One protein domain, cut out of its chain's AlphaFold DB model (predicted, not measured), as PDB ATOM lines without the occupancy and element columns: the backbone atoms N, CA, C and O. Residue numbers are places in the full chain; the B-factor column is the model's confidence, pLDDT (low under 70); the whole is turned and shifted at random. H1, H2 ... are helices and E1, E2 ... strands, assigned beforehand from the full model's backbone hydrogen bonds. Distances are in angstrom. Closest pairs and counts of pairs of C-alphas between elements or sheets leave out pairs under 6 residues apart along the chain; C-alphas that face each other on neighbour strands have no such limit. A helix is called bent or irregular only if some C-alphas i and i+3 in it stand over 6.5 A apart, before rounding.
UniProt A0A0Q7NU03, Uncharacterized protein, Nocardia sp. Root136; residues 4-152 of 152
ATOM      1  N   LEU A   4      44.534  -4.236  -8.079       94.56
ATOM      2  CA  LEU A   4      44.144  -5.358  -7.219       94.56
ATOM      3  C   LEU A   4      43.368  -6.444  -7.986       94.56
ATOM      4  O   LEU A   4      43.608  -7.629  -7.768       94.56
ATOM      5  N   ARG A   5      42.494  -6.053  -8.926       94.50
ATOM      6  CA  ARG A   5      41.767  -6.991  -9.806       94.50
ATOM      7  C   ARG A   5      42.737  -7.860 -10.599       94.50
ATOM      8  O   ARG A   5      42.588  -9.078 -10.627       94.50
ATOM      9  N   ARG A   6      43.765  -7.237 -11.188       95.88
ATOM     10  CA  ARG A   6      44.838  -7.941 -11.895       95.88
ATOM     11  C   ARG A   6      45.581  -8.903 -10.973       95.88
ATOM     12  O   ARG A   6      45.783 -10.051 -11.347       95.88
ATOM     13  N   ALA A   7      45.974  -8.449  -9.783       96.75
ATOM     14  CA  ALA A   7      46.689  -9.281  -8.817       96.75
ATOM     15  C   ALA A   7      45.882 -10.526  -8.424       96.75
ATOM     16  O   ALA A   7      46.410 -11.634  -8.475       96.75
ATOM     17  N   TYR A   8      44.596 -10.365  -8.102       97.19
ATOM     18  CA  TYR A   8      43.725 -11.498  -7.792       97.19
ATOM     19  C   TYR A   8      43.560 -12.435  -8.993       97.19
ATOM     20  O   TYR A   8      43.709 -13.645  -8.848       97.19
ATOM     21  N   ALA A   9      43.310 -11.892 -10.189       97.06
ATOM     22  CA  ALA A   9      43.124 -12.700 -11.390       97.06
ATOM     23  C   ALA A   9      44.387 -13.505 -11.759       97.06
ATOM     24  O   ALA A   9      44.286 -14.684 -12.084       97.06
ATOM     25  N   LEU A  10      45.582 -12.915 -11.633       97.69
ATOM     26  CA  LEU A  10      46.848 -13.632 -11.814       97.69
ATOM     27  C   LEU A  10      47.056 -14.719 -10.757       97.69
ATOM     28  O   LEU A  10      47.446 -15.825 -11.113       97.69
ATOM     29  N   ALA A  11      46.790 -14.418  -9.483       98.00
ATOM     30  CA  ALA A  11      46.908 -15.397  -8.404       98.00
ATOM     31  C   ALA A  11      45.959 -16.587  -8.616       98.00
ATOM     32  O   ALA A  11      46.345 -17.728  -8.386       98.00
ATOM     33  N   ARG A  12      44.739 -16.329  -9.098       97.50
ATOM     34  CA  ARG A  12      43.740 -17.363  -9.382       97.50
ATOM     35  C   ARG A  12      44.127 -18.243 -10.575       97.50
ATOM     36  O   ARG A  12      44.074 -19.463 -10.443       97.50
ATOM     37  N   GLU A  13      44.545 -17.652 -11.697       97.75
ATOM     38  CA  GLU A  13      44.864 -18.432 -12.908       97.75
ATOM     39  C   GLU A  13      46.247 -19.072 -12.876       97.75
ATOM     40  O   GLU A  13      46.473 -20.113 -13.498       97.75
ATOM     41  N   TYR A  14      47.179 -18.475 -12.137       97.25
ATOM     42  CA  TYR A  14      48.559 -18.929 -12.039       97.25
ATOM     43  C   TYR A  14      49.011 -19.019 -10.569       97.25
ATOM     44  O   TYR A  14      49.978 -18.360 -10.190       97.25
ATOM     45  N   PRO A  15      48.377 -19.867  -9.733       97.00
ATOM     46  CA  PRO A  15      48.606 -19.890  -8.280       97.00
ATOM     47  C   PRO A  15      50.029 -20.289  -7.875       97.00
ATOM     48  O   PRO A  15      50.525 -19.905  -6.821       97.00
ATOM     49  N   GLU A  16      50.724 -21.035  -8.731       96.94
ATOM     50  CA  GLU A  16      52.113 -21.447  -8.500       96.94
ATOM     51  C   GLU A  16      53.132 -20.364  -8.905       96.94
ATOM     52  O   GLU A  16      54.340 -20.551  -8.740       96.94
ATOM     53  N   GLN A  17      52.677 -19.245  -9.478       96.31
ATOM     54  CA  GLN A  17      53.539 -18.165  -9.949       96.31
ATOM     55  C   GLN A  17      53.480 -16.966  -8.992       96.31
ATOM     56  O   GLN A  17      52.397 -16.555  -8.571       96.31
ATOM     57  N   PRO A  18      54.630 -16.357  -8.651       95.00
ATOM     58  CA  PRO A  18      54.624 -15.101  -7.917       95.00
ATOM     59  C   PRO A  18      54.003 -13.993  -8.773       95.00
ATOM     60  O   PRO A  18      54.149 -13.983  -9.998       95.00
ATOM     61  N   LEU A  19      53.370 -13.011  -8.126       96.12
ATOM     62  CA  LEU A  19      52.868 -11.842  -8.839       96.12
ATOM     63  C   LEU A  19      54.016 -11.063  -9.475       96.12
ATOM     64  O   LEU A  19      55.061 -10.827  -8.868       96.12
ATOM     65  N   THR A  20      53.776 -10.605 -10.698       93.44
ATOM     66  CA  THR A  20      54.648  -9.661 -11.390       93.44
ATOM     67  C   THR A  20      54.042  -8.261 -11.316       93.44
ATOM     68  O   THR A  20      52.851  -8.116 -11.630       93.44
ATOM     69  N   PRO A  21      54.827  -7.229 -10.969       92.69
ATOM     70  CA  PRO A  21      54.363  -5.844 -10.998       92.69
ATOM     71  C   PRO A  21      53.905  -5.448 -12.404       92.69
ATOM     72  O   PRO A  21      54.338  -6.041 -13.394       92.69
ATOM     73  N   VAL A  22      53.036  -4.446 -12.498       91.56
ATOM     74  CA  VAL A  22      52.667  -3.868 -13.799       91.56
ATOM     75  C   VAL A  22      53.904  -3.203 -14.403       91.56
ATOM     76  O   VAL A  22      54.592  -2.448 -13.713       91.56
ATOM     77  N   ALA A  23      54.201  -3.495 -15.671       89.81
ATOM     78  CA  ALA A  23      55.362  -2.928 -16.342       89.81
ATOM     79  C   ALA A  23      55.213  -1.411 -16.546       89.81
ATOM     80  O   ALA A  23      54.108  -0.866 -16.619       89.81
ATOM     81  N   GLU A  24      56.343  -0.711 -16.644       86.56
ATOM     82  CA  GLU A  24      56.349   0.732 -16.880       86.56
ATOM     83  C   GLU A  24      55.642   1.073 -18.202       86.56
ATOM     84  O   GLU A  24      55.946   0.511 -19.251       86.56
ATOM     85  N   GLY A  25      54.687   2.005 -18.149       87.75
ATOM     86  CA  GLY A  25      53.893   2.424 -19.309       87.75
ATOM     87  C   GLY A  25      52.678   1.543 -19.622       87.75
ATOM     88  O   GLY A  25      51.849   1.949 -20.436       87.75
ATOM     89  N   GLU A  26      52.519   0.396 -18.958       91.00
ATOM     90  CA  GLU A  26      51.338  -0.461 -19.093       91.00
ATOM     91  C   GLU A  26      50.243  -0.101 -18.080       91.00
ATOM     92  O   GLU A  26      50.483   0.506 -17.030       91.00
ATOM     93  N   ARG A  27      49.001  -0.484 -18.391       90.81
ATOM     94  CA  ARG A  27      47.857  -0.324 -17.490       90.81
ATOM     95  C   ARG A  27      47.427  -1.689 -16.979       90.81
ATOM     96  O   ARG A  27      47.187  -2.597 -17.764       90.81
ATOM     97  N   ALA A  28      47.218  -1.803 -15.666       91.38
ATOM     98  CA  ALA A  28      46.708  -3.034 -15.059       91.38
ATOM     99  C   ALA A  28      45.386  -3.509 -15.690       91.38
ATOM    100  O   ALA A  28      45.161  -4.707 -15.797       91.38
ATOM    101  N   SER A  29      44.537  -2.565 -16.116       89.69
ATOM    102  CA  SER A  29      43.244  -2.822 -16.765       89.69
ATOM    103  C   SER A  29      43.342  -3.572 -18.090       89.69
ATOM    104  O   SER A  29      42.345  -4.131 -18.533       89.69
ATOM    105  N   ASP A  30      44.511  -3.553 -18.728       92.75
ATOM    106  CA  ASP A  30      44.688  -4.068 -20.083       92.75
ATOM    107  C   ASP A  30      45.145  -5.540 -20.068       92.75
ATOM    108  O   ASP A  30      45.228  -6.171 -21.121       92.75
ATOM    109  N   ASP A  31      45.415  -6.107 -18.882       94.44
ATOM    110  CA  ASP A  31      45.812  -7.506 -18.737       94.44
ATOM    111  C   ASP A  31      44.623  -8.443 -19.042       94.44
ATOM    112  O   ASP A  31      43.600  -8.400 -18.345       94.44
ATOM    113  N   PRO A  32      44.723  -9.316 -20.065       95.31
ATOM    114  CA  PRO A  32      43.610 -10.150 -20.507       95.31
ATOM    115  C   PRO A  32      43.132 -11.145 -19.445       95.31
ATOM    116  O   PRO A  32      41.985 -11.589 -19.526       95.31
ATOM    117  N   VAL A  33      43.957 -11.474 -18.444       95.81
ATOM    118  CA  VAL A  33      43.576 -12.390 -17.355       95.81
ATOM    119  C   VAL A  33      42.356 -11.886 -16.576       95.81
ATOM    120  O   VAL A  33      41.537 -12.686 -16.129       95.81
ATOM    121  N   ILE A  34      42.177 -10.563 -16.484       94.62
ATOM    122  CA  ILE A  34      41.015  -9.949 -15.829       94.62
ATOM    123  C   ILE A  34      39.729 -10.352 -16.550       94.62
ATOM    124  O   ILE A  34      38.742 -10.672 -15.897       94.62
ATOM    125  N   ASN A  35      39.736 -10.370 -17.885       94.19
ATOM    126  CA  ASN A  35      38.563 -10.758 -18.668       94.19
ATOM    127  C   ASN A  35      38.299 -12.262 -18.584       94.19
ATOM    128  O   ASN A  35      37.142 -12.669 -18.552       94.19
ATOM    129  N   VAL A  36      39.356 -13.080 -18.527       96.00
ATOM    130  CA  VAL A  36      39.225 -14.534 -18.348       96.00
ATOM    131  C   VAL A  36      38.510 -14.830 -17.031       96.00
ATOM    132  O   VAL A  36      37.447 -15.446 -17.047       96.00
ATOM    133  N   VAL A  37      39.022 -14.298 -15.919       95.56
ATOM    134  CA  VAL A  37      38.430 -14.497 -14.587       95.56
ATOM    135  C   VAL A  37      37.087 -13.778 -14.436       95.56
ATOM    136  O   VAL A  37      36.177 -14.296 -13.810       95.56
ATOM    137  N   GLY A  38      36.918 -12.591 -15.016       93.88
ATOM    138  CA  GLY A  38      35.657 -11.848 -14.937       93.88
ATOM    139  C   GLY A  38      34.513 -12.492 -15.724       93.88
ATOM    140  O   GLY A  38      33.351 -12.277 -15.398       93.88
ATOM    141  N   SER A  39      34.819 -13.306 -16.740       94.62
ATOM    142  CA  SER A  39      33.799 -13.959 -17.573       94.62
ATOM    143  C   SER A  39      33.025 -15.076 -16.865       94.62
ATOM    144  O   SER A  39      31.986 -15.498 -17.373       94.62
ATOM    145  N   THR A  40      33.507 -15.549 -15.711       93.94
ATOM    146  CA  THR A  40      32.833 -16.575 -14.902       93.94
ATOM    147  C   THR A  40      31.850 -15.994 -13.891       93.94
ATOM    148  O   THR A  40      31.093 -16.761 -13.313       93.94
ATOM    149  N   PHE A  41      31.845 -14.673 -13.666       94.62
ATOM    150  CA  PHE A  41      30.951 -13.952 -12.739       94.62
ATOM    151  C   PHE A  41      31.000 -14.372 -11.255       94.62
ATOM    152  O   PHE A  41      30.365 -13.744 -10.411       94.62
ATOM    153  N   ASP A  42      31.804 -15.372 -10.912       95.75
ATOM    154  CA  ASP A  42      31.993 -15.913  -9.560       95.75
ATOM    155  C   ASP A  42      33.016 -15.130  -8.719       95.75
ATOM    156  O   ASP A  42      33.173 -15.392  -7.526       95.75
ATOM    157  N   SER A  43      33.720 -14.167  -9.326       95.62
ATOM    158  CA  SER A  43      34.640 -13.291  -8.610       95.62
ATOM    159  C   SER A  43      34.040 -11.920  -8.359       95.62
ATOM    160  O   SER A  43      33.895 -11.111  -9.276       95.62
ATOM    161  N   HIS A  44      33.750 -11.628  -7.097       94.62
ATOM    162  CA  HIS A  44      33.088 -10.391  -6.694       94.62
ATOM    163  C   HIS A  44      34.058  -9.220  -6.783       94.62
ATOM    164  O   HIS A  44      33.684  -8.160  -7.270       94.62
ATOM    165  N   LEU A  45      35.325  -9.445  -6.433       94.00
ATOM    166  CA  LEU A  45      36.423  -8.500  -6.598       94.00
ATOM    167  C   LEU A  45      36.734  -8.197  -8.070       94.00
ATOM    168  O   LEU A  45      37.007  -7.046  -8.401       94.00
ATOM    169  N   VAL A  46      36.748  -9.200  -8.959       93.56
ATOM    170  CA  VAL A  46      37.121  -8.990 -10.374       93.56
ATOM    171  C   VAL A  46      35.965  -8.454 -11.201       93.56
ATOM    172  O   VAL A  46      36.218  -7.668 -12.114       93.56
ATOM    173  N   CYS A  47      34.727  -8.856 -10.918       90.81
ATOM    174  CA  CYS A  47      33.564  -8.383 -11.668       90.81
ATOM    175  C   CYS A  47      33.205  -6.937 -11.324       90.81
ATOM    176  O   CYS A  47      32.743  -6.203 -12.194       90.81
ATOM    177  N   HIS A  48      33.490  -6.500 -10.097       81.50
ATOM    178  CA  HIS A  48      33.390  -5.096  -9.730       81.50
ATOM    179  C   HIS A  48      34.655  -4.303 -10.049       81.50
ATOM    180  O   HIS A  48      35.766  -4.827 -10.114       81.50
ATOM    181  N   SER A  49      34.482  -2.995 -10.227       67.50
ATOM    182  CA  SER A  49      35.610  -2.072 -10.237       67.50
ATOM    183  C   SER A  49      36.115  -1.850  -8.809       67.50
ATOM    184  O   SER A  49      35.338  -1.820  -7.859       67.50
ATOM    185  N   ASP A  50      37.417  -1.617  -8.648       66.50
ATOM    186  CA  ASP A  50      38.010  -1.227  -7.362       66.50
ATOM    187  C   ASP A  50      37.766   0.255  -7.008       66.50
ATOM    188  O   ASP A  50      38.358   0.780  -6.065       66.50
ATOM    189  N   CYS A  51      36.918   0.941  -7.779       68.00
ATOM    190  CA  CYS A  51      36.553   2.343  -7.592       68.00
ATOM    191  C   CYS A  51      35.048   2.624  -7.656       68.00
ATOM    192  O   CYS A  51      34.651   3.746  -7.374       68.00
ATOM    193  N   GLU A  52      34.228   1.645  -8.046       75.12
ATOM    194  CA  GLU A  52      32.779   1.793  -8.207       75.12
ATOM    195  C   GLU A  52      32.103   0.448  -7.932       75.12
ATOM    196  O   GLU A  52      32.530  -0.593  -8.451       75.12
ATOM    197  N   GLY A  53      31.033   0.453  -7.140       80.62
ATOM    198  CA  GLY A  53      30.283  -0.768  -6.879       80.62
ATOM    199  C   GLY A  53      29.509  -0.781  -5.575       80.62
ATOM    200  O   GLY A  53      29.781  -0.005  -4.659       80.62
ATOM    201  N   LEU A  54      28.576  -1.727  -5.498       91.75
ATOM    202  CA  LEU A  54      27.777  -2.017  -4.319       91.75
ATOM    203  C   LEU A  54      28.112  -3.422  -3.810       91.75
ATOM    204  O   LEU A  54      27.989  -4.384  -4.567       91.75
ATOM    205  N   TYR A  55      28.464  -3.553  -2.531       94.62
ATOM    206  CA  TYR A  55      28.590  -4.857  -1.876       94.62
ATOM    207  C   TYR A  55      27.631  -4.973  -0.700       94.62
ATOM    208  O   TYR A  55      27.526  -4.062   0.123       94.62
ATOM    209  N   VAL A  56      26.945  -6.109  -0.595       96.06
ATOM    210  CA  VAL A  56      26.006  -6.389   0.499       96.06
ATOM    211  C   VAL A  56      26.532  -7.516   1.399       96.06
ATOM    212  O   VAL A  56      27.191  -8.438   0.911       96.06
ATOM    213  N   PRO A  57      26.223  -7.512   2.710       97.69
ATOM    214  CA  PRO A  57      26.704  -8.509   3.671       97.69
ATOM    215  C   PRO A  57      25.865  -9.796   3.618       97.69
ATOM    216  O   PRO A  57      25.356 -10.285   4.626       97.69
ATOM    217  N   VAL A  58      25.671 -10.328   2.411       97.31
ATOM    218  CA  VAL A  58      24.908 -11.547   2.129       97.31
ATOM    219  C   VAL A  58      25.754 -12.445   1.243       97.31
ATOM    220  O   VAL A  58      26.410 -11.965   0.325       97.31
ATOM    221  N   GLU A  59      25.755 -13.743   1.525       96.69
ATOM    222  CA  GLU A  59      26.491 -14.740   0.749       96.69
ATOM    223  C   GLU A  59      25.744 -15.116  -0.535       96.69
ATOM    224  O   GLU A  59      24.558 -15.450  -0.482       96.69
ATOM    225  N   PHE A  60      26.446 -15.105  -1.667       97.19
ATOM    226  CA  PHE A  60      25.973 -15.639  -2.944       97.19
ATOM    227  C   PHE A  60      27.162 -15.901  -3.881       97.19
ATOM    228  O   PHE A  60      28.199 -15.251  -3.774       97.19
ATOM    229  N   GLU A  61      27.013 -16.889  -4.765       95.06
ATOM    230  CA  GLU A  61      28.113 -17.446  -5.565       95.06
ATOM    231  C   GLU A  61      28.566 -16.498  -6.684       95.06
ATOM    232  O   GLU A  61      29.724 -16.092  -6.707       95.06
ATOM    233  N   GLU A  62      27.646 -16.074  -7.548       96.06
ATOM    234  CA  GLU A  62      27.915 -15.156  -8.662       96.06
ATOM    235  C   GLU A  62      27.394 -13.751  -8.361       96.06
ATOM    236  O   GLU A  62      26.348 -13.602  -7.727       96.06
ATOM    237  N   VAL A  63      28.078 -12.715  -8.851       94.75
ATOM    238  CA  VAL A  63      27.591 -11.330  -8.748       94.75
ATOM    239  C   VAL A  63      26.171 -11.185  -9.299       94.75
ATOM    240  O   VAL A  63      25.788 -11.812 -10.287       94.75
ATOM    241  N   LEU A  64      25.368 -10.331  -8.663       93.69
ATOM    242  CA  LEU A  64      23.977 -10.149  -9.063       93.69
ATOM    243  C   LEU A  64      23.861  -9.038 -10.100       93.69
ATOM    244  O   LEU A  64      24.262  -7.900  -9.860       93.69
ATOM    245  N   PHE A  65      23.231  -9.353 -11.225       90.00
ATOM    246  CA  PHE A  65      22.804  -8.355 -12.196       90.00
ATOM    247  C   PHE A  65      21.522  -7.686 -11.709       90.00
ATOM    248  O   PHE A  65      20.563  -8.357 -11.318       90.00
ATOM    249  N   VAL A  66      21.485  -6.358 -11.756       84.31
ATOM    250  CA  VAL A  66      20.232  -5.633 -11.555       84.31
ATOM    251  C   VAL A  66      19.351  -5.747 -12.796       84.31
ATOM    252  O   VAL A  66      19.832  -5.735 -13.927       84.31
ATOM    253  N   GLY A  67      18.046  -5.902 -12.574       77.06
ATOM    254  CA  GLY A  67      17.067  -5.967 -13.657       77.06
ATOM    255  C   GLY A  67      16.875  -4.625 -14.364       77.06
ATOM    256  O   GLY A  67      17.293  -3.572 -13.878       77.06
ATOM    257  N   ASP A  68      16.182  -4.672 -15.500       80.12
ATOM    258  CA  ASP A  68      15.904  -3.494 -16.322       80.12
ATOM    259  C   ASP A  68      15.268  -2.350 -15.513       80.12
ATOM    260  O   ASP A  68      14.313  -2.542 -14.755       80.12
ATOM    261  N   GLY A  69      15.770  -1.129 -15.723       80.00
ATOM    262  CA  GLY A  69      15.233   0.091 -15.112       80.00
ATOM    263  C   GLY A  69      15.777   0.424 -13.720       80.00
ATOM    264  O   GLY A  69      15.338   1.416 -13.137       80.00
ATOM    265  N   VAL A  70      16.728  -0.356 -13.201       81.06
ATOM    266  CA  VAL A  70      17.477  -0.047 -11.978       81.06
ATOM    267  C   VAL A  70      18.909   0.315 -12.358       81.06
ATOM    268  O   VAL A  70      19.620  -0.504 -12.933       81.06
ATOM    269  N   ASP A  71      19.322   1.541 -12.043       82.12
ATOM    270  CA  ASP A  71      20.693   2.007 -12.253       82.12
ATOM    271  C   ASP A  71      21.451   1.952 -10.925       82.12
ATOM    272  O   ASP A  71      21.020   2.548  -9.933       82.12
ATOM    273  N   ILE A  72      22.549   1.200 -10.898       83.38
ATOM    274  CA  ILE A  72      23.459   1.122  -9.753       83.38
ATOM    275  C   ILE A  72      24.893   1.317 -10.227       83.38
ATOM    276  O   ILE A  72      25.276   0.858 -11.306       83.38
ATOM    277  N   ALA A  73      25.707   1.953  -9.385       78.62
ATOM    278  CA  ALA A  73      27.132   2.108  -9.639       78.62
ATOM    279  C   ALA A  73      27.791   0.737  -9.886       78.62
ATOM    280  O   ALA A  73      27.602  -0.210  -9.119       78.62
ATOM    281  N   GLY A  74      28.548   0.621 -10.980       77.44
ATOM    282  CA  GLY A  74      29.209  -0.623 -11.388       77.44
ATOM    283  C   GLY A  74      28.302  -1.691 -12.024       77.44
ATOM    284  O   GLY A  74      28.822  -2.706 -12.479       77.44
ATOM    285  N   GLY A  75      26.979  -1.490 -12.096       85.00
ATOM    286  CA  GLY A  75      26.034  -2.349 -12.834       85.00
ATOM    287  C   GLY A  75      25.762  -3.745 -12.250       85.00
ATOM    288  O   GLY A  75      24.901  -4.463 -12.763       85.00
ATOM    289  N   MET A  76      26.460  -4.136 -11.187       90.81
ATOM    290  CA  MET A  76      26.308  -5.420 -10.498       90.81
ATOM    291  C   MET A  76      26.281  -5.201  -8.983       90.81
ATOM    292  O   MET A  76      26.618  -4.119  -8.502       90.81
ATOM    293  N   VAL A  77      25.854  -6.210  -8.228       93.44
ATOM    294  CA  VAL A  77      25.957  -6.228  -6.765       93.44
ATOM    295  C   VAL A  77      26.854  -7.383  -6.343       93.44
ATOM    296  O   VAL A  77      26.575  -8.541  -6.664       93.44
ATOM    297  N   GLY A  78      27.906  -7.062  -5.596       94.88
ATOM    298  CA  GLY A  78      28.829  -8.020  -5.005       94.88
ATOM    299  C   GLY A  78      28.451  -8.420  -3.577       94.88
ATOM    300  O   GLY A  78      27.660  -7.772  -2.888       94.88
ATOM    301  N   SER A  79      29.039  -9.511  -3.109       96.69
ATOM    302  CA  SER A  79      28.933  -9.997  -1.739       96.69
ATOM    303  C   SER A  79      30.150  -9.542  -0.939       96.69
ATOM    304  O   SER A  79      31.282  -9.855  -1.305       96.69
ATOM    305  N   SER A  80      29.940  -8.864   0.193       97.31
ATOM    306  CA  SER A  80      31.029  -8.530   1.124       97.31
ATOM    307  C   SER A  80      31.689  -9.793   1.691       97.31
ATOM    308  O   SER A  80      32.890  -9.804   1.953       97.31
ATOM    309  N   MET A  81      30.913 -10.873   1.851       97.81
ATOM    310  CA  MET A  81      31.385 -12.164   2.361       97.81
ATOM    311  C   MET A  81      32.312 -12.853   1.350       97.81
ATOM    312  O   MET A  81      33.386 -13.328   1.725       97.81
ATOM    313  N   ALA A  82      31.924 -12.873   0.070       97.12
ATOM    314  CA  ALA A  82      32.765 -13.399  -1.000       97.12
ATOM    315  C   ALA A  82      34.012 -12.535  -1.196       97.12
ATOM    316  O   ALA A  82      35.121 -13.065  -1.150       97.12
ATOM    317  N   LEU A  83      33.843 -11.212  -1.272       96.12
ATOM    318  CA  LEU A  83      34.943 -10.254  -1.355       96.12
ATOM    319  C   LEU A  83      35.985 -10.483  -0.246       96.12
ATOM    320  O   LEU A  83      37.179 -10.533  -0.528       96.12
ATOM    321  N   MET A  84      35.558 -10.684   1.007       97.50
ATOM    322  CA  MET A  84      36.475 -10.971   2.117       97.50
ATOM    323  C   MET A  84      37.300 -12.248   1.886       97.50
ATOM    324  O   MET A  84      38.508 -12.256   2.136       97.50
ATOM    325  N   ARG A  85      36.691 -13.325   1.368       97.88
ATOM    326  CA  ARG A  85      37.428 -14.559   1.033       97.88
ATOM    327  C   ARG A  85      38.442 -14.335  -0.080       97.88
ATOM    328  O   ARG A  85      39.555 -14.852  -0.001       97.88
ATOM    329  N   GLU A  86      38.079 -13.562  -1.095       97.69
ATOM    330  CA  GLU A  86      38.957 -13.244  -2.222       97.69
ATOM    331  C   GLU A  86      40.152 -12.384  -1.793       97.69
ATOM    332  O   GLU A  86      41.290 -12.639  -2.193       97.69
ATOM    333  N   LEU A  87      39.918 -11.411  -0.908       97.81
ATOM    334  CA  LEU A  87      40.969 -10.598  -0.301       97.81
ATOM    335  C   LEU A  87      41.908 -11.450   0.556       97.81
ATOM    336  O   LEU A  87      43.128 -11.309   0.444       97.81
ATOM    337  N   ALA A  88      41.366 -12.356   1.371       98.31
ATOM    338  CA  ALA A  88      42.167 -13.284   2.163       98.31
ATOM    339  C   ALA A  88      42.996 -14.234   1.280       98.31
ATOM    340  O   ALA A  88      44.138 -14.544   1.616       98.31
ATOM    341  N   TYR A  89      42.453 -14.651   0.133       98.19
ATOM    342  CA  TYR A  89      43.150 -15.490  -0.838       98.19
ATOM    343  C   TYR A  89      44.344 -14.777  -1.489       98.19
ATOM    344  O   TYR A  89      45.432 -15.349  -1.561       98.19
ATOM    345  N   VAL A  90      44.177 -13.526  -1.939       98.00
ATOM    346  CA  VAL A  90      45.259 -12.779  -2.611       98.00
ATOM    347  C   VAL A  90      46.269 -12.163  -1.636       98.00
ATOM    348  O   VAL A  90      47.397 -11.870  -2.029       98.00
ATOM    349  N   ALA A  91      45.917 -12.005  -0.356       98.12
ATOM    350  CA  ALA A  91      46.789 -11.445   0.681       98.12
ATOM    351  C   ALA A  91      48.233 -12.007   0.673       98.12
ATOM    352  O   ALA A  91      49.166 -11.207   0.544       98.12
ATOM    353  N   PRO A  92      48.477 -13.335   0.729       97.38
ATOM    354  CA  PRO A  92      49.840 -13.874   0.721       97.38
ATOM    355  C   PRO A  92      50.625 -13.554  -0.558       97.38
ATOM    356  O   PRO A  92      51.838 -13.361  -0.483       97.38
ATOM    357  N   TYR A  93      49.961 -13.430  -1.711       97.50
ATOM    358  CA  TYR A  93      50.603 -13.056  -2.977       97.50
ATOM    359  C   TYR A  93      51.089 -11.603  -2.980       97.50
ATOM    360  O   TYR A  93      52.091 -11.281  -3.615       97.50
ATOM    361  N   LEU A  94      50.412 -10.735  -2.225       96.69
ATOM    362  CA  LEU A  94      50.819  -9.350  -1.969       96.69
ATOM    363  C   LEU A  94      51.798  -9.230  -0.789       96.69
ATOM    364  O   LEU A  94      52.177  -8.123  -0.402       96.69
ATOM    365  N   GLY A  95      52.204 -10.355  -0.193       96.31
ATOM    366  CA  GLY A  95      53.060 -10.382   0.988       96.31
ATOM    367  C   GLY A  95      52.363  -9.899   2.261       96.31
ATOM    368  O   GLY A  95      53.044  -9.429   3.170       96.31
ATOM    369  N   ILE A  96      51.032  -9.975   2.329       97.81
ATOM    370  CA  ILE A  96      50.222  -9.647   3.507       97.81
ATOM    371  C   ILE A  96      49.995 -10.918   4.328       97.81
ATOM    372  O   ILE A  96      49.534 -11.936   3.810       97.81
ATOM    373  N   ARG A  97      50.296 -10.860   5.627       97.44
ATOM    374  CA  ARG A  97      50.028 -11.949   6.571       97.44
ATOM    375  C   ARG A  97      48.734 -11.697   7.341       97.44
ATOM    376  O   ARG A  97      48.652 -10.765   8.135       97.44
ATOM    377  N   LEU A  98      47.790 -12.622   7.199       97.44
ATOM    378  CA  LEU A  98      46.618 -12.732   8.066       97.44
ATOM    379  C   LEU A  98      46.837 -13.808   9.134       97.44
ATOM    380  O   LEU A  98      47.515 -14.809   8.889       97.44
ATOM    381  N   VAL A  99      46.247 -13.614  10.311       95.81
ATOM    382  CA  VAL A  99      46.199 -14.600  11.399       95.81
ATOM    383  C   VAL A  99      44.733 -14.914  11.645       95.81
ATOM    384  O   VAL A  99      43.971 -14.017  11.969       95.81
ATOM    385  N   GLU A 100      44.326 -16.164  11.414       92.69
ATOM    386  CA  GLU A 100      42.916 -16.591  11.530       92.69
ATOM    387  C   GLU A 100      41.938 -15.746  10.683       92.69
ATOM    388  O   GLU A 100      40.771 -15.590  11.018       92.69
ATOM    389  N   GLY A 101      42.412 -15.222   9.546       91.75
ATOM    390  CA  GLY A 101      41.630 -14.354   8.659       91.75
ATOM    391  C   GLY A 101      41.632 -12.876   9.058       91.75
ATOM    392  O   GLY A 101      41.096 -12.059   8.316       91.75
ATOM    393  N   GLU A 102      42.277 -12.515  10.167       94.88
ATOM    394  CA  GLU A 102      42.352 -11.143  10.663       94.88
ATOM    395  C   GLU A 102      43.698 -10.478  10.351       94.88
ATOM    396  O   GLU A 102      44.758 -11.118  10.309       94.88
ATOM    397  N   LEU A 103      43.656  -9.159  10.149       97.25
ATOM    398  CA  LEU A 103      44.838  -8.324   9.979       97.25
ATOM    399  C   LEU A 103      45.307  -7.824  11.350       97.25
ATOM    400  O   LEU A 103      44.623  -7.044  12.003       97.25
ATOM    401  N   SER A 104      46.493  -8.253  11.782       97.19
ATOM    402  CA  SER A 104      47.066  -7.782  13.050       97.19
ATOM    403  C   SER A 104      47.526  -6.319  12.977       97.19
ATOM    404  O   SER A 104      48.002  -5.872  11.931       97.19
ATOM    405  N   ASP A 105      47.530  -5.619  14.115       96.56
ATOM    406  CA  ASP A 105      48.060  -4.249  14.226       96.56
ATOM    407  C   ASP A 105      49.503  -4.123  13.716       96.56
ATOM    408  O   ASP A 105      49.858  -3.150  13.050       96.56
ATOM    409  N   ALA A 106      50.351  -5.117  13.999       97.00
ATOM    410  CA  ALA A 106      51.743  -5.119  13.556       97.00
ATOM    411  C   ALA A 106      51.857  -5.168  12.023       97.00
ATOM    412  O   ALA A 106      52.689  -4.472  11.436       97.00
ATOM    413  N   GLU A 107      51.004  -5.960  11.372       97.38
ATOM    414  CA  GLU A 107      50.966  -6.054   9.914       97.38
ATOM    415  C   GLU A 107      50.366  -4.792   9.286       97.38
ATOM    416  O   GLU A 107      50.896  -4.282   8.298       97.38
ATOM    417  N   LEU A 108      49.328  -4.221   9.905       96.25
ATOM    418  CA  LEU A 108      48.762  -2.939   9.500       96.25
ATOM    419  C   LEU A 108      49.812  -1.818   9.541       96.25
ATOM    420  O   LEU A 108      49.919  -1.045   8.591       96.25
ATOM    421  N   VAL A 109      50.620  -1.745  10.606       95.75
ATOM    422  CA  VAL A 109      51.729  -0.780  10.716       95.75
ATOM    423  C   VAL A 109      52.757  -0.992   9.605       95.75
ATOM    424  O   VAL A 109      53.209  -0.018   9.005       95.75
ATOM    425  N   ARG A 110      53.104  -2.245   9.286       94.69
ATOM    426  CA  ARG A 110      54.038  -2.563   8.196       94.69
ATOM    427  C   ARG A 110      53.505  -2.097   6.841       94.69
ATOM    428  O   ARG A 110      54.249  -1.477   6.087       94.69
ATOM    429  N   ILE A 111      52.240  -2.388   6.534       94.38
ATOM    430  CA  ILE A 111      51.604  -1.970   5.278       94.38
ATOM    431  C   ILE A 111      51.535  -0.442   5.215       94.38
ATOM    432  O   ILE A 111      51.943   0.139   4.216       94.38
ATOM    433  N   ARG A 112      51.107   0.229   6.291       92.25
ATOM    434  CA  ARG A 112      51.054   1.699   6.343       92.25
ATOM    435  C   ARG A 112      52.417   2.345   6.150       92.25
ATOM    436  O   ARG A 112      52.501   3.307   5.410       92.25
ATOM    437  N   ALA A 113      53.489   1.784   6.704       90.94
ATOM    438  CA  ALA A 113      54.837   2.297   6.461       90.94
ATOM    439  C   ALA A 113      55.233   2.257   4.970       90.94
ATOM    440  O   ALA A 113      55.960   3.134   4.510       90.94
ATOM    441  N   VAL A 114      54.744   1.267   4.210       89.62
ATOM    442  CA  VAL A 114      54.899   1.230   2.747       89.62
ATOM    443  C   VAL A 114      54.044   2.311   2.083       89.62
ATOM    444  O   VAL A 114      54.521   2.996   1.183       89.62
ATOM    445  N   LEU A 115      52.798   2.486   2.530       88.88
ATOM    446  CA  LEU A 115      51.854   3.446   1.946       88.88
ATOM    447  C   LEU A 115      52.171   4.917   2.275       88.88
ATOM    448  O   LEU A 115      51.869   5.797   1.480       88.88
ATOM    449  N   ASP A 116      52.806   5.181   3.415       85.88
ATOM    450  CA  ASP A 116      53.230   6.515   3.852       85.88
ATOM    451  C   ASP A 116      54.555   6.946   3.198       85.88
ATOM    452  O   ASP A 116      54.978   8.101   3.337       85.88
ATOM    453  N   SER A 117      55.232   6.037   2.485       74.81
ATOM    454  CA  SER A 117      56.384   6.411   1.670       74.81
ATOM    455  C   SER A 117      55.927   7.389   0.586       74.81
ATOM    456  O   SER A 117      54.952   7.167  -0.125       74.81
ATOM    457  N   THR A 118      56.605   8.530   0.470       58.66
ATOM    458  CA  THR A 118      56.174   9.655  -0.380       58.66
ATOM    459  C   THR A 118      56.315   9.388  -1.887       58.66
ATOM    460  O   THR A 118      56.343  10.328  -2.681       58.66
ATOM    461  N   ASN A 119      56.478   8.130  -2.294       59.94
ATOM    462  CA  ASN A 119      56.747   7.746  -3.664       59.94
ATOM    463  C   ASN A 119      56.139   6.371  -3.975       59.94
ATOM    464  O   ASN A 119      56.713   5.343  -3.627       59.94
ATOM    465  N   ASP A 120      55.034   6.362  -4.732       56.38
ATOM    466  CA  ASP A 120      54.418   5.162  -5.322       56.38
ATOM    467  C   ASP A 120      55.440   4.234  -6.021       56.38
ATOM    468  O   ASP A 120      55.177   3.045  -6.187       56.38
ATOM    469  N   ALA A 121      56.598   4.758  -6.454       60.19
ATOM    470  CA  ALA A 121      57.658   3.985  -7.102       60.19
ATOM    471  C   ALA A 121      58.535   3.157  -6.140       60.19
ATOM    472  O   ALA A 121      59.351   2.367  -6.612       60.19
ATOM    473  N   GLU A 122      58.416   3.319  -4.817       72.94
ATOM    474  CA  GLU A 122      59.246   2.576  -3.854       72.94
ATOM    475  C   GLU A 122      58.770   1.140  -3.633       72.94
ATOM    476  O   GLU A 122      59.587   0.267  -3.331       72.94
ATOM    477  N   HIS A 123      57.476   0.865  -3.830       85.25
ATOM    478  CA  HIS A 123      56.939  -0.483  -3.694       85.25
ATOM    479  C   HIS A 123      56.210  -0.940  -4.962       85.25
ATOM    480  O   HIS A 123      55.225  -0.317  -5.364       85.25
ATOM    481  N   PRO A 124      56.607  -2.079  -5.562       89.38
ATOM    482  CA  PRO A 124      56.060  -2.531  -6.843       89.38
ATOM    483  C   PRO A 124      54.551  -2.817  -6.824       89.38
ATOM    484  O   PRO A 124      53.917  -2.807  -7.873       89.38
ATOM    485  N   PHE A 125      53.990  -3.067  -5.637       92.25
ATOM    486  CA  PHE A 125      52.565  -3.339  -5.418       92.25
ATOM    487  C   PHE A 125      51.864  -2.261  -4.578       92.25
ATOM    488  O   PHE A 125      50.914  -2.555  -3.856       92.25
ATOM    489  N   TYR A 126      52.371  -1.023  -4.571       91.62
ATOM    490  CA  TYR A 126      51.811   0.067  -3.760       91.62
ATOM    491  C   TYR A 126      50.290   0.226  -3.956       91.62
ATOM    492  O   TYR A 126      49.532   0.307  -2.989       91.62
ATOM    493  N   ARG A 127      49.827   0.207  -5.214       90.88
ATOM    494  CA  ARG A 127      48.408   0.402  -5.556       90.88
ATOM    495  C   ARG A 127      47.548  -0.758  -5.073       90.88
ATOM    496  O   ARG A 127      46.474  -0.534  -4.530       90.88
ATOM    497  N   GLU A 128      48.028  -1.980  -5.253       94.12
ATOM    498  CA  GLU A 128      47.391  -3.206  -4.792       94.12
ATOM    499  C   GLU A 128      47.258  -3.213  -3.270       94.12
ATOM    500  O   GLU A 128      46.170  -3.480  -2.774       94.12
ATOM    501  N   LEU A 129      48.325  -2.870  -2.536       94.88
ATOM    502  CA  LEU A 129      48.315  -2.810  -1.071       94.88
ATOM    503  C   LEU A 129      47.330  -1.760  -0.548       94.88
ATOM    504  O   LEU A 129      46.564  -2.048   0.372       94.88
ATOM    505  N   ASN A 130      47.323  -0.565  -1.144       93.06
ATOM    506  CA  ASN A 130      46.408   0.504  -0.753       93.06
ATOM    507  C   ASN A 130      44.944   0.097  -0.970       93.06
ATOM    508  O   ASN A 130      44.122   0.200  -0.060       93.06
ATOM    509  N   THR A 131      44.627  -0.409  -2.166       92.88
ATOM    510  CA  THR A 131      43.274  -0.867  -2.496       92.88
ATOM    511  C   THR A 131      42.869  -2.062  -1.633       92.88
ATOM    512  O   THR A 131      41.753  -2.080  -1.125       92.88
ATOM    513  N   TRP A 132      43.760  -3.036  -1.418       96.06
ATOM    514  CA  TRP A 132      43.473  -4.209  -0.588       96.06
ATOM    515  C   TRP A 132      43.110  -3.789   0.834       96.06
ATOM    516  O   TRP A 132      42.113  -4.268   1.362       96.06
ATOM    517  N   LEU A 133      43.859  -2.854   1.430       95.88
ATOM    518  CA  LEU A 133      43.603  -2.396   2.795       95.88
ATOM    519  C   LEU A 133      42.243  -1.695   2.917       95.88
ATOM    520  O   LEU A 133      41.497  -1.965   3.857       95.88
ATOM    521  N   LEU A 134      41.907  -0.835   1.951       93.94
ATOM    522  CA  LEU A 134      40.605  -0.167   1.894       93.94
ATOM    523  C   LEU A 134      39.459  -1.184   1.808       93.94
ATOM    524  O   LEU A 134      38.503  -1.112   2.581       93.94
ATOM    525  N   PHE A 135      39.565  -2.139   0.884       94.69
ATOM    526  CA  PHE A 135      38.545  -3.161   0.665       94.69
ATOM    527  C   PHE A 135      38.416  -4.116   1.852       94.69
ATOM    528  O   PHE A 135      37.298  -4.457   2.232       94.69
ATOM    529  N   PHE A 136      39.532  -4.519   2.461       96.94
ATOM    530  CA  PHE A 136      39.538  -5.418   3.610       96.94
ATOM    531  C   PHE A 136      38.822  -4.792   4.805       96.94
ATOM    532  O   PHE A 136      37.927  -5.414   5.375       96.94
ATOM    533  N   GLU A 137      39.134  -3.536   5.142       96.06
ATOM    534  CA  GLU A 137      38.437  -2.833   6.223       96.06
ATOM    535  C   GLU A 137      36.955  -2.599   5.903       96.06
ATOM    536  O   GLU A 137      36.101  -2.835   6.758       96.06
ATOM    537  N   ALA A 138      36.624  -2.197   4.671       95.69
ATOM    538  CA  ALA A 138      35.235  -1.984   4.263       95.69
ATOM    539  C   ALA A 138      34.408  -3.281   4.341       95.69
ATOM    540  O   ALA A 138      33.313  -3.281   4.909       95.69
ATOM    541  N   ALA A 139      34.944  -4.397   3.835       96.56
ATOM    542  CA  ALA A 139      34.313  -5.712   3.915       96.56
ATOM    543  C   ALA A 139      34.162  -6.179   5.365       96.56
ATOM    544  O   ALA A 139      33.085  -6.634   5.748       96.56
ATOM    545  N   ARG A 140      35.193  -6.004   6.198       97.38
ATOM    546  CA  ARG A 140      35.149  -6.365   7.622       97.38
ATOM    547  C   ARG A 140      34.031  -5.616   8.351       97.38
ATOM    548  O   ARG A 140      33.206  -6.249   9.003       97.38
ATOM    549  N   VAL A 141      33.963  -4.290   8.193       97.50
ATOM    550  CA  VAL A 141      32.923  -3.447   8.808       97.50
ATOM    551  C   VAL A 141      31.531  -3.804   8.283       97.50
ATOM    552  O   VAL A 141      30.598  -3.899   9.082       97.50
ATOM    553  N   SER A 142      31.398  -4.030   6.972       98.12
ATOM    554  CA  SER A 142      30.146  -4.442   6.324       98.12
ATOM    555  C   SER A 142      29.591  -5.734   6.914       98.12
ATOM    556  O   SER A 142      28.422  -5.783   7.295       98.12
ATOM    557  N   ILE A 143      30.438  -6.756   7.046       98.12
ATOM    558  CA  ILE A 143      30.061  -8.062   7.593       98.12
ATOM    559  C   ILE A 143      29.708  -7.946   9.077       98.12
ATOM    560  O   ILE A 143      28.667  -8.442   9.500       98.12
ATOM    561  N   GLU A 144      30.550  -7.270   9.861       97.94
ATOM    562  CA  GLU A 144      30.371  -7.130  11.310       97.94
ATOM    563  C   GLU A 144      29.073  -6.391  11.667       97.94
ATOM    564  O   GLU A 144      28.386  -6.761  12.619       97.94
ATOM    565  N   ASN A 145      28.717  -5.360  10.895       98.00
ATOM    566  CA  ASN A 145      27.600  -4.468  11.212       98.00
ATOM    567  C   ASN A 145      26.353  -4.704  10.347       98.00
ATOM    568  O   ASN A 145      25.338  -4.038  10.550       98.00
ATOM    569  N   GLY A 146      26.410  -5.616   9.373       97.44
ATOM    570  CA  GLY A 146      25.321  -5.827   8.420       97.44
ATOM    571  C   GLY A 146      25.051  -4.602   7.537       97.44
ATOM    572  O   GLY A 146      23.901  -4.348   7.177       97.44
ATOM    573  N   THR A 147      26.088  -3.835   7.191       97.06
ATOM    574  CA  THR A 147      25.978  -2.617   6.373       97.06
ATOM    575  C   THR A 147      26.396  -2.851   4.925       97.06
ATOM    576  O   THR A 147      27.183  -3.744   4.622       97.06
ATOM    577  N   VAL A 148      25.862  -2.041   4.013       95.06
ATOM    578  CA  VAL A 148      26.231  -2.043   2.590       95.06
ATOM    579  C   VAL A 148      27.512  -1.234   2.387       95.06
ATOM    580  O   VAL A 148      27.697  -0.203   3.033       95.06
ATOM    581  N   ILE A 149      28.377  -1.693   1.484       93.50
ATOM    582  CA  ILE A 149      29.509  -0.917   0.973       93.50
ATOM    583  C   ILE A 149      29.077  -0.265  -0.335       93.50
ATOM    584  O   ILE A 149      28.592  -0.950  -1.234       93.50
ATOM    585  N   GLU A 150      29.289   1.039  -0.442       89.94
ATOM    586  CA  GLU A 150      29.127   1.805  -1.672       89.94
ATOM    587  C   GLU A 150      30.452   2.511  -1.967       89.94
ATOM    588  O   GLU A 150      30.983   3.227  -1.114       89.94
ATOM    589  N   PHE A 151      30.994   2.284  -3.161       79.50
ATOM    590  CA  PHE A 151      32.134   3.026  -3.693       79.50
ATOM    591  C   PHE A 151      31.637   3.923  -4.833       79.50
ATOM    592  O   PHE A 151      31.028   3.413  -5.777       79.50
ATOM    593  N   GLY A 152      31.886   5.233  -4.735       61.47
ATOM    594  CA  GLY A 152      31.493   6.259  -5.709       61.47
ATOM    595  C   GLY A 152      32.184   7.595  -5.460       61.47
ATOM    596  O   GLY A 152      32.672   7.805  -4.324       61.47
TER     597      GLY A 152
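Overview. This is residues 4 to 152 of the 152 residues of an uncharacterized protein of Nocardia sp. Root136 (UniProt A0A0Q7NU03). Two long helices, H4 and H6, lie side by side as the core; H1 crosses them with H2 and H3 next to it, a small three-stranded sheet packs at the start of H4, and H5 lies by the start of H6. The printed part has 149 residues, with six named helices and three named strands in the order H1 H2 H3 E1 E2 H4 H5 H6 E3; the sheet, E2 E1 E3, is mixed and the class is mostly helix. It is compact, radius of gyration of the C-alphas 15.3 A, spanning 45 by 35 by 30 A.

Arrangement. H1, residues 4 to 13, touches H2, residues 33 to 38, about perpendicular at 88 degrees (closest C-alphas Ala 9 and Ile 34, 5.6 A). H3, residues 44 to 47, touches H1, closest C-alphas Arg 5 and Val 46, 5.1 A. Inner strand E1, residues 53 to 56, is parallel to E2, residues 76 to 79 (N 78 and O 54, 2.9 A), and antiparallel to E3, residues 149 to 151 (N 55 and O 149, 2.9 A), both within hydrogen-bond range. H4, residues 80 to 94, and H6, residues 126 to 145, form two layers with this sheet, helices on one face; they touch at a shallow tilt of 32 degrees, opposite ways, closest C-alphas Ser 80 and Ala 139, 5.1 A. H1 touches H4, about perpendicular at 79 degrees, closest C-alphas Tyr 8 and Val 90, 5.6 A. H5, residues 105 to 115, forms a helical hairpin with H6, touching its residues 126 to 130 alone; Leu 115 and Tyr 126 have the closest C-alphas, 6.6 A. Every O i to N i+4 pair is within hydrogen-bond range in H1, H2, H5 and H6, and 9 of 11 in H4; H3 is too short for one.

Along the chain. H1 begins at C-alpha 4 (44.144, -5.358, -7.219). H4 is 20.0 A long and irregular, C-alphas 89 and 92 being 7.1 A apart. H6, 28.8 A, begins at C-alpha 126 (51.811, 0.067, -3.760); E3 ends at C-alpha 151 (32.134, 3.026, -3.693).

Size, cuts and confidence. The C-alphas of Gly 69 and Ala 106, the farthest apart, are 46.7 A apart. The printed part has no cut; the links H1 to H2 and E1 to E2 are long. Residues 49 to 51, 118 to 121 and 152 have pLDDT under 70.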